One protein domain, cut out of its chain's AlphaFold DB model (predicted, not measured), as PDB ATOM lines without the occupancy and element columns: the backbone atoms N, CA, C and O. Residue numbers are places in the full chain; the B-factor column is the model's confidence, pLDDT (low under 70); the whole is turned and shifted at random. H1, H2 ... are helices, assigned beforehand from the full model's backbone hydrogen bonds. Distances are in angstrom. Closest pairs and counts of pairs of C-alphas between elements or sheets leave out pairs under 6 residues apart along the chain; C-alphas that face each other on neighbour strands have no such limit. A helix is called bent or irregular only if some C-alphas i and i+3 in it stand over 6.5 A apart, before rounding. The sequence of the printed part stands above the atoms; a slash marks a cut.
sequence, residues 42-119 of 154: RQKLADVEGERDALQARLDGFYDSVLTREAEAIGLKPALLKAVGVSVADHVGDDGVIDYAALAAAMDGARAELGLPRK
ATOM      1  N   ARG A  42      -5.741  29.756 -23.107       83.12
ATOM      2  CA  ARG A  42      -5.051  29.964 -24.393       83.12
ATOM      3  C   ARG A  42      -5.886  29.484 -25.572       83.12
ATOM      4  O   ARG A  42      -5.906  30.154 -26.594       83.12
ATOM      5  N   GLN A  43      -6.582  28.361 -25.404       88.25
ATOM      6  CA  GLN A  43      -7.489  27.846 -26.424       88.25
ATOM      7  C   GLN A  43      -8.644  28.822 -26.658       88.25
ATOM      8  O   GLN A  43      -8.834  29.263 -27.778       88.25
ATOM      9  N   LYS A  44      -9.316  29.266 -25.586       87.50
ATOM     10  CA  LYS A  44     -10.401  30.256 -25.681       87.50
ATOM     11  C   LYS A  44      -9.965  31.559 -26.351       87.50
ATOM     12  O   LYS A  44     -10.741  32.151 -27.085       87.50
ATOM     13  N   LEU A  45      -8.740  32.017 -26.091       92.88
ATOM     14  CA  LEU A  45      -8.203  33.215 -26.733       92.88
ATOM     15  C   LEU A  45      -8.004  32.997 -28.240       92.88
ATOM     16  O   LEU A  45      -8.431  33.838 -29.021       92.88
ATOM     17  N   ALA A  46      -7.429  31.860 -28.639       91.69
ATOM     18  CA  ALA A  46      -7.272  31.507 -30.049       91.69
ATOM     19  C   ALA A  46      -8.625  31.333 -30.762       91.69
ATOM     20  O   ALA A  46      -8.775  31.766 -31.902       91.69
ATOM     21  N   ASP A  47      -9.615  30.743 -30.087       91.94
ATOM     22  CA  ASP A  47     -10.965  30.576 -30.626       91.94
ATOM     23  C   ASP A  47     -11.624  31.947 -30.875       91.94
ATOM     24  O   ASP A  47     -12.124  32.201 -31.969       91.94
ATOM     25  N   VAL A  48     -11.532  32.877 -29.913       95.56
ATOM     26  CA  VAL A  48     -12.058  34.252 -30.046       95.56
ATOM     27  C   VAL A  48     -11.351  35.037 -31.153       95.56
ATOM     28  O   VAL A  48     -11.997  35.761 -31.912       95.56
ATOM     29  N   GLU A  49     -10.028  34.916 -31.272       95.44
ATOM     30  CA  GLU A  49      -9.279  35.538 -32.370       95.44
ATOM     31  C   GLU A  49      -9.722  34.979 -33.729       95.44
ATOM     32  O   GLU A  49      -9.949  35.749 -34.663       95.44
ATOM     33  N   GLY A  50      -9.936  33.663 -33.815       96.56
ATOM     34  CA  GLY A  50     -10.460  33.012 -35.013       96.56
ATOM     35  C   GLY A  50     -11.867  33.485 -35.383       96.56
ATOM     36  O   GLY A  50     -12.141  33.748 -36.555       96.56
ATOM     37  N   GLU A  51     -12.755  33.645 -34.400       96.56
ATOM     38  CA  GLU A  51     -14.101  34.189 -34.609       96.56
ATOM     39  C   GLU A  51     -14.060  35.632 -35.114       96.56
ATOM     40  O   GLU A  51     -14.751  35.967 -36.080       96.56
ATOM     41  N   ARG A  52     -13.220  36.479 -34.508       97.19
ATOM     42  CA  ARG A  52     -13.042  37.868 -34.942       97.19
ATOM     43  C   ARG A  52     -12.563  37.933 -36.388       97.19
ATOM     44  O   ARG A  52     -13.139  38.672 -37.182       97.19
ATOM     45  N   ASP A  53     -11.544  37.157 -36.739       97.88
ATOM     46  CA  ASP A  53     -10.975  37.165 -38.087       97.88
ATOM     47  C   ASP A  53     -11.978  36.623 -39.120       97.88
ATOM     48  O   ASP A  53     -12.100  37.160 -40.223       97.88
ATOM     49  N   ALA A  54     -12.769  35.611 -38.750       97.31
ATOM     50  CA  ALA A  54     -13.845  35.097 -39.592       97.31
ATOM     51  C   ALA A  54     -14.962  36.131 -39.811       97.31
ATOM     52  O   ALA A  54     -15.485  36.242 -40.924       97.31
ATOM     53  N   LEU A  55     -15.338  36.890 -38.778       97.00
ATOM     54  CA  LEU A  55     -16.307  37.982 -38.898       97.00
ATOM     55  C   LEU A  55     -15.757  39.120 -39.761       97.00
ATOM     56  O   LEU A  55     -16.471  39.601 -40.639       97.00
ATOM     57  N   GLN A  56     -14.486  39.484 -39.580       96.81
ATOM     58  CA  GLN A  56     -13.826  40.498 -40.397       96.81
ATOM     59  C   GLN A  56     -13.835  40.104 -41.878       96.81
ATOM     60  O   GLN A  56     -14.273  40.885 -42.715       96.81
ATOM     61  N   ALA A  57     -13.475  38.859 -42.202       97.50
ATOM     62  CA  ALA A  57     -13.497  38.372 -43.581       97.50
ATOM     63  C   ALA A  57     -14.905  38.412 -44.209       97.50
ATOM     64  O   ALA A  57     -15.055  38.681 -45.402       97.50
ATOM     65  N   ARG A  58     -15.956  38.159 -43.414       97.88
ATOM     66  CA  ARG A  58     -17.350  38.279 -43.874       97.88
ATOM     67  C   ARG A  58     -17.738  39.732 -44.134       97.88
ATOM     68  O   ARG A  58     -18.401  39.989 -45.137       97.88
ATOM     69  N   LEU A  59     -17.331  40.659 -43.265       96.50
ATOM     70  CA  LEU A  59     -17.569  42.092 -43.453       96.50
ATOM     71  C   LEU A  59     -16.845  42.615 -44.692       96.50
ATOM     72  O   LEU A  59     -17.469  43.271 -45.519       96.50
ATOM     73  N   ASP A  60     -15.580  42.243 -44.881       96.06
ATOM     74  CA  ASP A  60     -14.801  42.624 -46.060       96.06
ATOM     75  C   ASP A  60     -15.469  42.122 -47.351       96.06
ATOM     76  O   ASP A  60     -15.618  42.870 -48.319       96.06
ATOM     77  N   GLY A  61     -15.949  40.871 -47.354       97.19
ATOM     78  CA  GLY A  61     -16.703  40.308 -48.476       97.19
ATOM     79  C   GLY A  61     -18.043  41.011 -48.723       97.19
ATOM     80  O   GLY A  61     -18.415  41.259 -49.872       97.19
ATOM     81  N   PHE A  62     -18.761  41.377 -47.658       97.31
ATOM     82  CA  PHE A  62     -20.001  42.144 -47.757       97.31
ATOM     83  C   PHE A  62     -19.750  43.537 -48.347       97.31
ATOM     84  O   PHE A  62     -20.401  43.908 -49.324       97.31
ATOM     85  N   TYR A  63     -18.770  44.275 -47.827       96.94
ATOM     86  CA  TYR A  63     -18.396  45.593 -48.337       96.94
ATOM     87  C   TYR A  63     -17.955  45.546 -49.797       96.94
ATOM     88  O   TYR A  63     -18.346  46.416 -50.578       96.94
ATOM     89  N   ASP A  64     -17.228  44.506 -50.204       96.75
ATOM     90  CA  ASP A  64     -16.862  44.344 -51.607       96.75
ATOM     91  C   ASP A  64     -18.081  44.110 -52.515       96.75
ATOM     92  O   ASP A  64     -18.187  44.671 -53.612       96.75
ATOM     93  N   SER A  65     -19.047  43.318 -52.042       97.56
ATOM     94  CA  SER A  65     -20.291  43.073 -52.775       97.56
ATOM     95  C   SER A  65     -21.123  44.350 -52.944       97.56
ATOM     96  O   SER A  65     -21.646  44.604 -54.033       97.56
ATOM     97  N   VAL A  66     -21.183  45.192 -51.905       97.06
ATOM     98  CA  VAL A  66     -21.871  46.487 -51.948       97.06
ATOM     99  C   VAL A  66     -21.173  47.415 -52.934       97.06
ATOM    100  O   VAL A  66     -21.829  47.957 -53.824       97.06
ATOM    101  N   LEU A  67     -19.845  47.550 -52.841       96.75
ATOM    102  CA  LEU A  67     -19.078  48.399 -53.751       96.75
ATOM    103  C   LEU A  67     -19.287  47.973 -55.206       96.75
ATOM    104  O   LEU A  67     -19.491  48.818 -56.074       96.75
ATOM    105  N   THR A  68     -19.262  46.667 -55.467       97.12
ATOM    106  CA  THR A  68     -19.482  46.098 -56.800       97.12
ATOM    107  C   THR A  68     -20.862  46.454 -57.339       97.12
ATOM    108  O   THR A  68     -20.961  47.004 -58.435       97.12
ATOM    109  N   ARG A  69     -21.917  46.220 -56.554       96.44
ATOM    110  CA  ARG A  69     -23.300  46.528 -56.940       96.44
ATOM    111  C   ARG A  69     -23.496  48.008 -57.261       96.44
ATOM    112  O   ARG A  69     -24.073  48.342 -58.295       96.44
ATOM    113  N   GLU A  70     -23.028  48.892 -56.385       95.44
ATOM    114  CA  GLU A  70     -23.210  50.334 -56.562       95.44
ATOM    115  C   GLU A  70     -22.363  50.870 -57.728       95.44
ATOM    116  O   GLU A  70     -22.846  51.673 -58.528       95.44
ATOM    117  N   ALA A  71     -21.141  50.356 -57.914       94.00
ATOM    118  CA  ALA A  71     -20.308  50.681 -59.071       94.00
ATOM    119  C   ALA A  71     -20.985  50.287 -60.392       94.00
ATOM    120  O   ALA A  71     -21.014  51.076 -61.342       94.00
ATOM    121  N   GLU A  72     -21.565  49.086 -60.453       92.75
ATOM    122  CA  GLU A  72     -22.294  48.602 -61.624       92.75
ATOM    123  C   GLU A  72     -23.533  49.453 -61.920       92.75
ATOM    124  O   GLU A  72     -23.777  49.783 -63.085       92.75
ATOM    125  N   ALA A  73     -24.265  49.888 -60.887       90.94
ATOM    126  CA  ALA A  73     -25.441  50.748 -61.032       90.94
ATOM    127  C   ALA A  73     -25.121  52.080 -61.737       90.94
ATOM    128  O   ALA A  73     -25.914  52.568 -62.547       90.94
ATOM    129  N   ILE A  74     -23.931  52.642 -61.501       88.56
ATOM    130  CA  ILE A  74     -23.450  53.872 -62.158       88.56
ATOM    131  C   ILE A  74     -22.595  53.611 -63.411       88.56
ATOM    132  O   ILE A  74     -22.132  54.554 -64.069       88.56
ATOM    133  N   GLY A  75     -22.422  52.339 -63.787       89.31
ATOM    134  CA  GLY A  75     -21.682  51.901 -64.968       89.31
ATOM    135  C   GLY A  75     -20.164  52.057 -64.854       89.31
ATOM    136  O   GLY A  75     -19.498  52.245 -65.875       89.31
ATOM    137  N   LEU A  76     -19.623  52.015 -63.637       90.94
ATOM    138  CA  LEU A  76     -18.190  52.029 -63.354       90.94
ATOM    139  C   LEU A  76     -17.686  50.622 -63.031       90.94
ATOM    140  O   LEU A  76     -18.417  49.764 -62.549       90.94
ATOM    141  N   LYS A  77     -16.400  50.378 -63.300       93.75
ATOM    142  CA  LYS A  77     -15.751  49.126 -62.900       93.75
ATOM    143  C   LYS A  77     -15.324  49.236 -61.432       93.75
ATOM    144  O   LYS A  77     -14.566  50.159 -61.127       93.75
ATOM    145  N   PRO A  78     -15.686  48.286 -60.554       94.12
ATOM    146  CA  PRO A  78     -15.321  48.350 -59.136       94.12
ATOM    147  C   PRO A  78     -13.803  48.352 -58.917       94.12
ATOM    148  O   PRO A  78     -13.304  49.050 -58.043       94.12
ATOM    149  N   ALA A  79     -13.039  47.659 -59.771       94.38
ATOM    150  CA  ALA A  79     -11.577  47.667 -59.717       94.38
ATOM    151  C   ALA A  79     -10.960  49.071 -59.877       94.38
ATOM    152  O   ALA A  79      -9.915  49.340 -59.295       94.38
ATOM    153  N   LEU A  80     -11.601  49.973 -60.637       93.69
ATOM    154  CA  LEU A  80     -11.127  51.356 -60.781       93.69
ATOM    155  C   LEU A  80     -11.360  52.157 -59.502       93.69
ATOM    156  O   LEU A  80     -10.480  52.898 -59.081       93.69
ATOM    157  N   LEU A  81     -12.518  51.973 -58.867       94.44
ATOM    158  CA  LEU A  81     -12.852  52.643 -57.611       94.44
ATOM    159  C   LEU A  81     -11.905  52.209 -56.488       94.44
ATOM    160  O   LEU A  81     -11.346  53.061 -55.803       94.44
ATOM    161  N   LYS A  82     -11.624  50.904 -56.384       94.50
ATOM    162  CA  LYS A  82     -10.623  50.374 -55.445       94.50
ATOM    163  C   LYS A  82      -9.224  50.936 -55.699       94.50
ATOM    164  O   LYS A  82      -8.515  51.243 -54.750       94.50
ATOM    165  N   ALA A  83      -8.821  51.086 -56.963       94.19
ATOM    166  CA  ALA A  83      -7.508  51.632 -57.313       94.19
ATOM    167  C   ALA A  83      -7.349  53.114 -56.929       94.19
ATOM    168  O   ALA A  83      -6.240  53.542 -56.622       94.19
ATOM    169  N   VAL A  84      -8.447  53.875 -56.928       93.75
ATOM    170  CA  VAL A  84      -8.499  55.267 -56.440       93.75
ATOM    171  C   VAL A  84      -8.651  55.328 -54.910       93.75
ATOM    172  O   VAL A  84      -8.487  56.385 -54.314       93.75
ATOM    173  N   GLY A  85      -8.890  54.190 -54.254       93.88
ATOM    174  CA  GLY A  85      -8.997  54.092 -52.799       93.88
ATOM    175  C   GLY A  85     -10.413  54.269 -52.257       93.88
ATOM    176  O   GLY A  85     -10.572  54.469 -51.061       93.88
ATOM    177  N   VAL A  86     -11.449  54.180 -53.096       95.56
ATOM    178  CA  VAL A  86     -12.838  54.188 -52.615       95.56
ATOM    179  C   VAL A  86     -13.137  52.858 -51.922       95.56
ATOM    180  O   VAL A  86     -13.065  51.796 -52.549       95.56
ATOM    181  N   SER A  87     -13.517  52.927 -50.647       95.00
ATOM    182  CA  SER A  87     -13.909  51.788 -49.818       95.00
ATOM    183  C   SER A  87     -15.268  52.040 -49.169       95.00
ATOM    184  O   SER A  87     -15.552  53.144 -48.719       95.00
ATOM    185  N   VAL A  88     -16.114  51.009 -49.087       96.56
ATOM    186  CA  VAL A  88     -17.417  51.110 -48.397       96.56
ATOM    187  C   VAL A  88     -17.229  51.282 -46.890       96.56
ATOM    188  O   VAL A  88     -18.030  51.972 -46.271       96.56
ATOM    189  N   ALA A  89     -16.164  50.712 -46.314       95.88
ATOM    190  CA  ALA A  89     -15.886  50.784 -44.878       95.88
ATOM    191  C   ALA A  89     -15.705  52.230 -44.376       95.88
ATOM    192  O   ALA A  89     -16.112  52.538 -43.262       95.88
ATOM    193  N   ASP A  90     -15.183  53.126 -45.220       95.88
ATOM    194  CA  ASP A  90     -14.988  54.548 -44.893       95.88
ATOM    195  C   ASP A  90     -16.308  55.344 -44.876       95.88
ATOM    196  O   ASP A  90     -16.342  56.513 -44.490       95.88
ATOM    197  N   HIS A  91     -17.400  54.717 -45.315       96.50
ATOM    198  CA  HIS A  91     -18.739  55.293 -45.404       96.50
ATOM    199  C   HIS A  91     -19.751  54.534 -44.537       96.50
ATOM    200  O   HIS A  91     -20.954  54.597 -44.785       96.50
ATOM    201  N   VAL A  92     -19.273  53.802 -43.531       96.50
ATOM    202  CA  VAL A  92     -20.111  53.198 -42.492       96.50
ATOM    203  C   VAL A  92     -20.147  54.143 -41.295       96.50
ATOM    204  O   VAL A  92     -19.100  54.561 -40.804       96.50
ATOM    205  N   GLY A  93     -21.347  54.506 -40.848       93.38
ATOM    206  CA  GLY A  93     -21.549  55.316 -39.650       93.38
ATOM    207  C   GLY A  93     -21.240  54.551 -38.361       93.38
ATOM    208  O   GLY A  93     -21.096  53.327 -38.356       93.38
ATOM    209  N   ASP A  94     -21.192  55.268 -37.239       92.12
ATOM    210  CA  ASP A  94     -20.940  54.682 -35.911       92.12
ATOM    211  C   ASP A  94     -22.023  53.672 -35.476       92.12
ATOM    212  O   ASP A  94     -21.801  52.837 -34.601       92.12
ATOM    213  N   ASP A  95     -23.204  53.739 -36.091       92.81
ATOM    214  CA  ASP A  95     -24.326  52.816 -35.917       92.81
ATOM    215  C   ASP A  95     -24.211  51.542 -36.777       92.81
ATOM    216  O   ASP A  95     -25.070  50.661 -36.704       92.81
ATOM    217  N   GLY A  96     -23.153  51.424 -37.586       91.44
ATOM    218  CA  GLY A  96     -22.928  50.306 -38.497       91.44
ATOM    219  C   GLY A  96     -23.730  50.392 -39.798       91.44
ATOM    220  O   GLY A  96     -23.724  49.437 -40.579       91.44
ATOM    221  N   VAL A  97     -24.417  51.510 -40.055       95.81
ATOM    222  CA  VAL A  97     -25.211  51.710 -41.270       95.81
ATOM    223  C   VAL A  97     -24.353  52.354 -42.356       95.81
ATOM    224  O   VAL A  97     -23.589  53.282 -42.111       95.81
ATOM    225  N   ILE A  98     -24.484  51.863 -43.589       96.62
ATOM    226  CA  ILE A  98     -23.793  52.442 -44.744       96.62
ATOM    227  C   ILE A  98     -24.480  53.754 -45.143       96.62
ATOM    228  O   ILE A  98     -25.660  53.757 -45.507       96.62
ATOM    229  N   ASP A  99     -23.726  54.850 -45.156       96.56
ATOM    230  CA  ASP A  99     -24.137  56.111 -45.768       96.56
ATOM    231  C   ASP A  99     -23.938  56.040 -47.290       96.56
ATOM    232  O   ASP A  99     -22.892  56.376 -47.856       96.56
ATOM    233  N   TYR A 100     -24.992  55.597 -47.976       95.25
ATOM    234  CA  TYR A 100     -25.009  55.502 -49.434       95.25
ATOM    235  C   TYR A 100     -24.880  56.859 -50.133       95.25
ATOM    236  O   TYR A 100     -24.405  56.906 -51.268       95.25
ATOM    237  N   ALA A 101     -25.291  57.961 -49.497       95.38
ATOM    238  CA  ALA A 101     -25.169  59.283 -50.099       95.38
ATOM    239  C   ALA A 101     -23.702  59.733 -50.115       95.38
ATOM    240  O   ALA A 101     -23.216  60.202 -51.148       95.38
ATOM    241  N   ALA A 102     -22.983  59.523 -49.008       95.69
ATOM    242  CA  ALA A 102     -21.547  59.773 -48.934       95.69
ATOM    243  C   ALA A 102     -20.757  58.858 -49.883       95.69
ATOM    244  O   ALA A 102     -19.908  59.347 -50.632       95.69
ATOM    245  N   LEU A 103     -21.088  57.563 -49.928       96.44
ATOM    246  CA  LEU A 103     -20.460  56.614 -50.851       96.44
ATOM    247  C   LEU A 103     -20.674  57.018 -52.318       96.44
ATOM    248  O   LEU A 103     -19.726  57.028 -53.104       96.44
ATOM    249  N   ALA A 104     -21.898  57.393 -52.697       94.25
ATOM    250  CA  ALA A 104     -22.195  57.847 -54.053       94.25
ATOM    251  C   ALA A 104     -21.411  59.120 -54.412       94.25
ATOM    252  O   ALA A 104     -20.870  59.221 -55.515       94.25
ATOM    253  N   ALA A 105     -21.293  60.067 -53.476       94.88
ATOM    254  CA  ALA A 105     -20.490  61.271 -53.663       94.88
ATOM    255  C   ALA A 105     -18.998  60.944 -53.855       94.88
ATOM    256  O   ALA A 105     -18.362  61.512 -54.745       94.88
ATOM    257  N   ALA A 106     -18.453  59.996 -53.087       95.62
ATOM    258  CA  ALA A 106     -17.075  59.531 -53.237       95.62
ATOM    259  C   ALA A 106     -16.840  58.853 -54.596       95.62
ATOM    260  O   ALA A 106     -15.860  59.150 -55.281       95.62
ATOM    261  N   MET A 107     -17.770  58.004 -55.043       94.50
ATOM    262  CA  MET A 107     -17.715  57.380 -56.371       94.50
ATOM    263  C   MET A 107     -17.753  58.408 -57.504       94.50
ATOM    264  O   MET A 107     -17.034  58.278 -58.496       94.50
ATOM    265  N   ASP A 108     -18.582  59.441 -57.368       93.06
ATOM    266  CA  ASP A 108     -18.654  60.534 -58.332       93.06
ATOM    267  C   ASP A 108     -17.393  61.412 -58.324       93.06
ATOM    268  O   ASP A 108     -16.960  61.863 -59.389       93.06
ATOM    269  N   GLY A 109     -16.772  61.611 -57.159       92.56
ATOM    270  CA  GLY A 109     -15.456  62.238 -57.030       92.56
ATOM    271  C   GLY A 109     -14.382  61.439 -57.768       92.56
ATOM    272  O   GLY A 109     -13.743  61.964 -58.679       92.56
ATOM    273  N   ALA A 110     -14.279  60.139 -57.483       93.19
ATOM    274  CA  ALA A 110     -13.344  59.234 -58.152       93.19
ATOM    275  C   ALA A 110     -13.560  59.195 -59.674       93.19
ATOM    276  O   ALA A 110     -12.615  59.173 -60.463       93.19
ATOM    277  N   ARG A 111     -14.816  59.244 -60.128       91.19
ATOM    278  CA  ARG A 111     -15.146  59.360 -61.553       91.19
ATOM    279  C   ARG A 111     -14.576  60.636 -62.174       91.19
ATOM    280  O   ARG A 111     -14.049  60.579 -63.287       91.19
ATOM    281  N   ALA A 112     -14.740  61.770 -61.496       91.12
ATOM    282  CA  ALA A 112     -14.260  63.062 -61.970       91.12
ATOM    283  C   ALA A 112     -12.727  63.102 -62.028       91.12
ATOM    284  O   ALA A 112     -12.176  63.553 -63.031       91.12
ATOM    285  N   GLU A 113     -12.049  62.557 -61.017       91.69
ATOM    286  CA  GLU A 113     -10.587  62.417 -60.983       91.69
ATOM    287  C   GLU A 113     -10.056  61.563 -62.140       91.69
ATOM    288  O   GLU A 113      -9.057  61.904 -62.770       91.69
ATOM    289  N   LEU A 114     -10.772  60.490 -62.482       90.12
ATOM    290  CA  LEU A 114     -10.456  59.630 -63.624       90.12
ATOM    291  C   LEU A 114     -10.868  60.230 -64.983       90.12
ATOM    292  O   LEU A 114     -10.646  59.603 -66.020       90.12
ATOM    293  N   GLY A 115     -11.496  61.411 -65.009       89.06
ATOM    294  CA  GLY A 115     -11.950  62.070 -66.238       89.06
ATOM    295  C   GLY A 115     -13.058  61.315 -66.983       89.06
ATOM    296  O   GLY A 115     -13.213  61.469 -68.197       89.06
ATOM    297  N   LEU A 116     -13.826  60.469 -66.289       88.31
ATOM    298  CA  LEU A 116     -14.830  59.600 -66.903       88.31
ATOM    299  C   LEU A 116     -16.149  60.361 -67.147       88.31
ATOM    300  O   LEU A 116     -16.761  60.867 -66.201       88.31
ATOM    301  N   PRO A 117     -16.674  60.396 -68.387       82.88
ATOM    302  CA  PRO A 117     -17.888  61.147 -68.695       82.88
ATOM    303  C   PRO A 117     -19.110  60.556 -67.986       82.88
ATOM    304  O   PRO A 117     -19.246  59.332 -67.896       82.88
ATOM    305  N   ARG A 118     -20.023  61.413 -67.501       80.38
ATOM    306  CA  ARG A 118     -21.326  61.003 -66.951       80.38
ATOM    307  C   ARG A 118     -22.256  60.495 -68.051       80.38
ATOM    308  O   ARG A 118     -22.491  61.192 -69.033       80.38
ATOM    309  N   LYS A 119     -22.798  59.279 -67.887       74.69
ATOM    310  CA  LYS A 119     -23.921  58.823 -68.719       74.69
ATOM    311  C   LYS A 119     -25.144  59.677 -68.354       74.69
ATOM    312  O   LYS A 119     -25.438  59.790 -67.163       74.69
TER     313      LYS A 119
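Overview. This is residues 42 to 119 of the 154 residues of an uncharacterized protein of Mycobacterium sp. YR708 (UniProt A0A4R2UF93). One long helix, H1, reaches out of a small head: its first part, residues 42 to 58, sticks out as a free arm, while near its other end two shorter helices, H2 and H3, and the long link between them gather with its last turns. H2 is set nearly square to H1, and H3 is steeply tilted to both. The printed part has 78 residues with three named helices, H1, H2 and H3 in that order along the chain, and no named strand; the class is all helix. The whole is loose, with a radius of gyration of the C-alphas of 15.7 A, and it spans 55 by 24 by 18 A, the arm of H1 making much of the length.

Arrangement. The longest helix is H1, residues 42 to 73, and its residues 42 to 58 stand free. H1 touches H2, residues 78 to 84, with its residues 67 to 72 alone. The closest C-alphas of the two are those of Thr 68 and Pro 78, 5.3 A apart, and their lines are about perpendicular at 77 degrees. H3, residues 100 to 113, is close to H1 but not clearly touching it, the closest C-alphas being those of Ala 71 and Met 107, 7.7 A apart. H1 and H3 run the same way at a steep tilt of 64 degrees. H2 and H3 only just touch, with 3 pairs of C-alphas within 8 A, and H3 does so with residues 107 to 110 alone. Their closest C-alphas are those of Val 84 and Ala 110, 6.5 A apart. H2 and H3 run the same way at a steep tilt of 69 degrees, only just short of about perpendicular. In H1, H2 and H3 every O i to N i+4 pair is within hydrogen-bond range.

Along the chain. H1 runs 46.8 A from C-alpha 42 at (-5.051, 29.964, -24.393) to C-alpha 73 at (-25.441, 50.748, -61.032), and it is not bent. H3 measures 19.7 A from its first to its last C-alpha and ends with C-alpha 113 at (-10.587, 62.417, -60.983). H2, the shortest, measures 10.1 A and begins with C-alpha 78 at (-15.321, 48.350, -59.136).

Size, cuts and confidence. The two C-alphas farthest apart are those of Arg 42 and Lys 119, at 56.2 A. Without residues 42 to 58, the body of 61 residues spans 34 by 19 by 18 A, with a radius of gyration of 11.1 A. The link from H1 to H2 is tight, with 4 residues; the link from H2 to H3, residues 85 to 99, is long. The printed part has no cut. The mean pLDDT of the printed part is 93.7, and no printed residue is under 70.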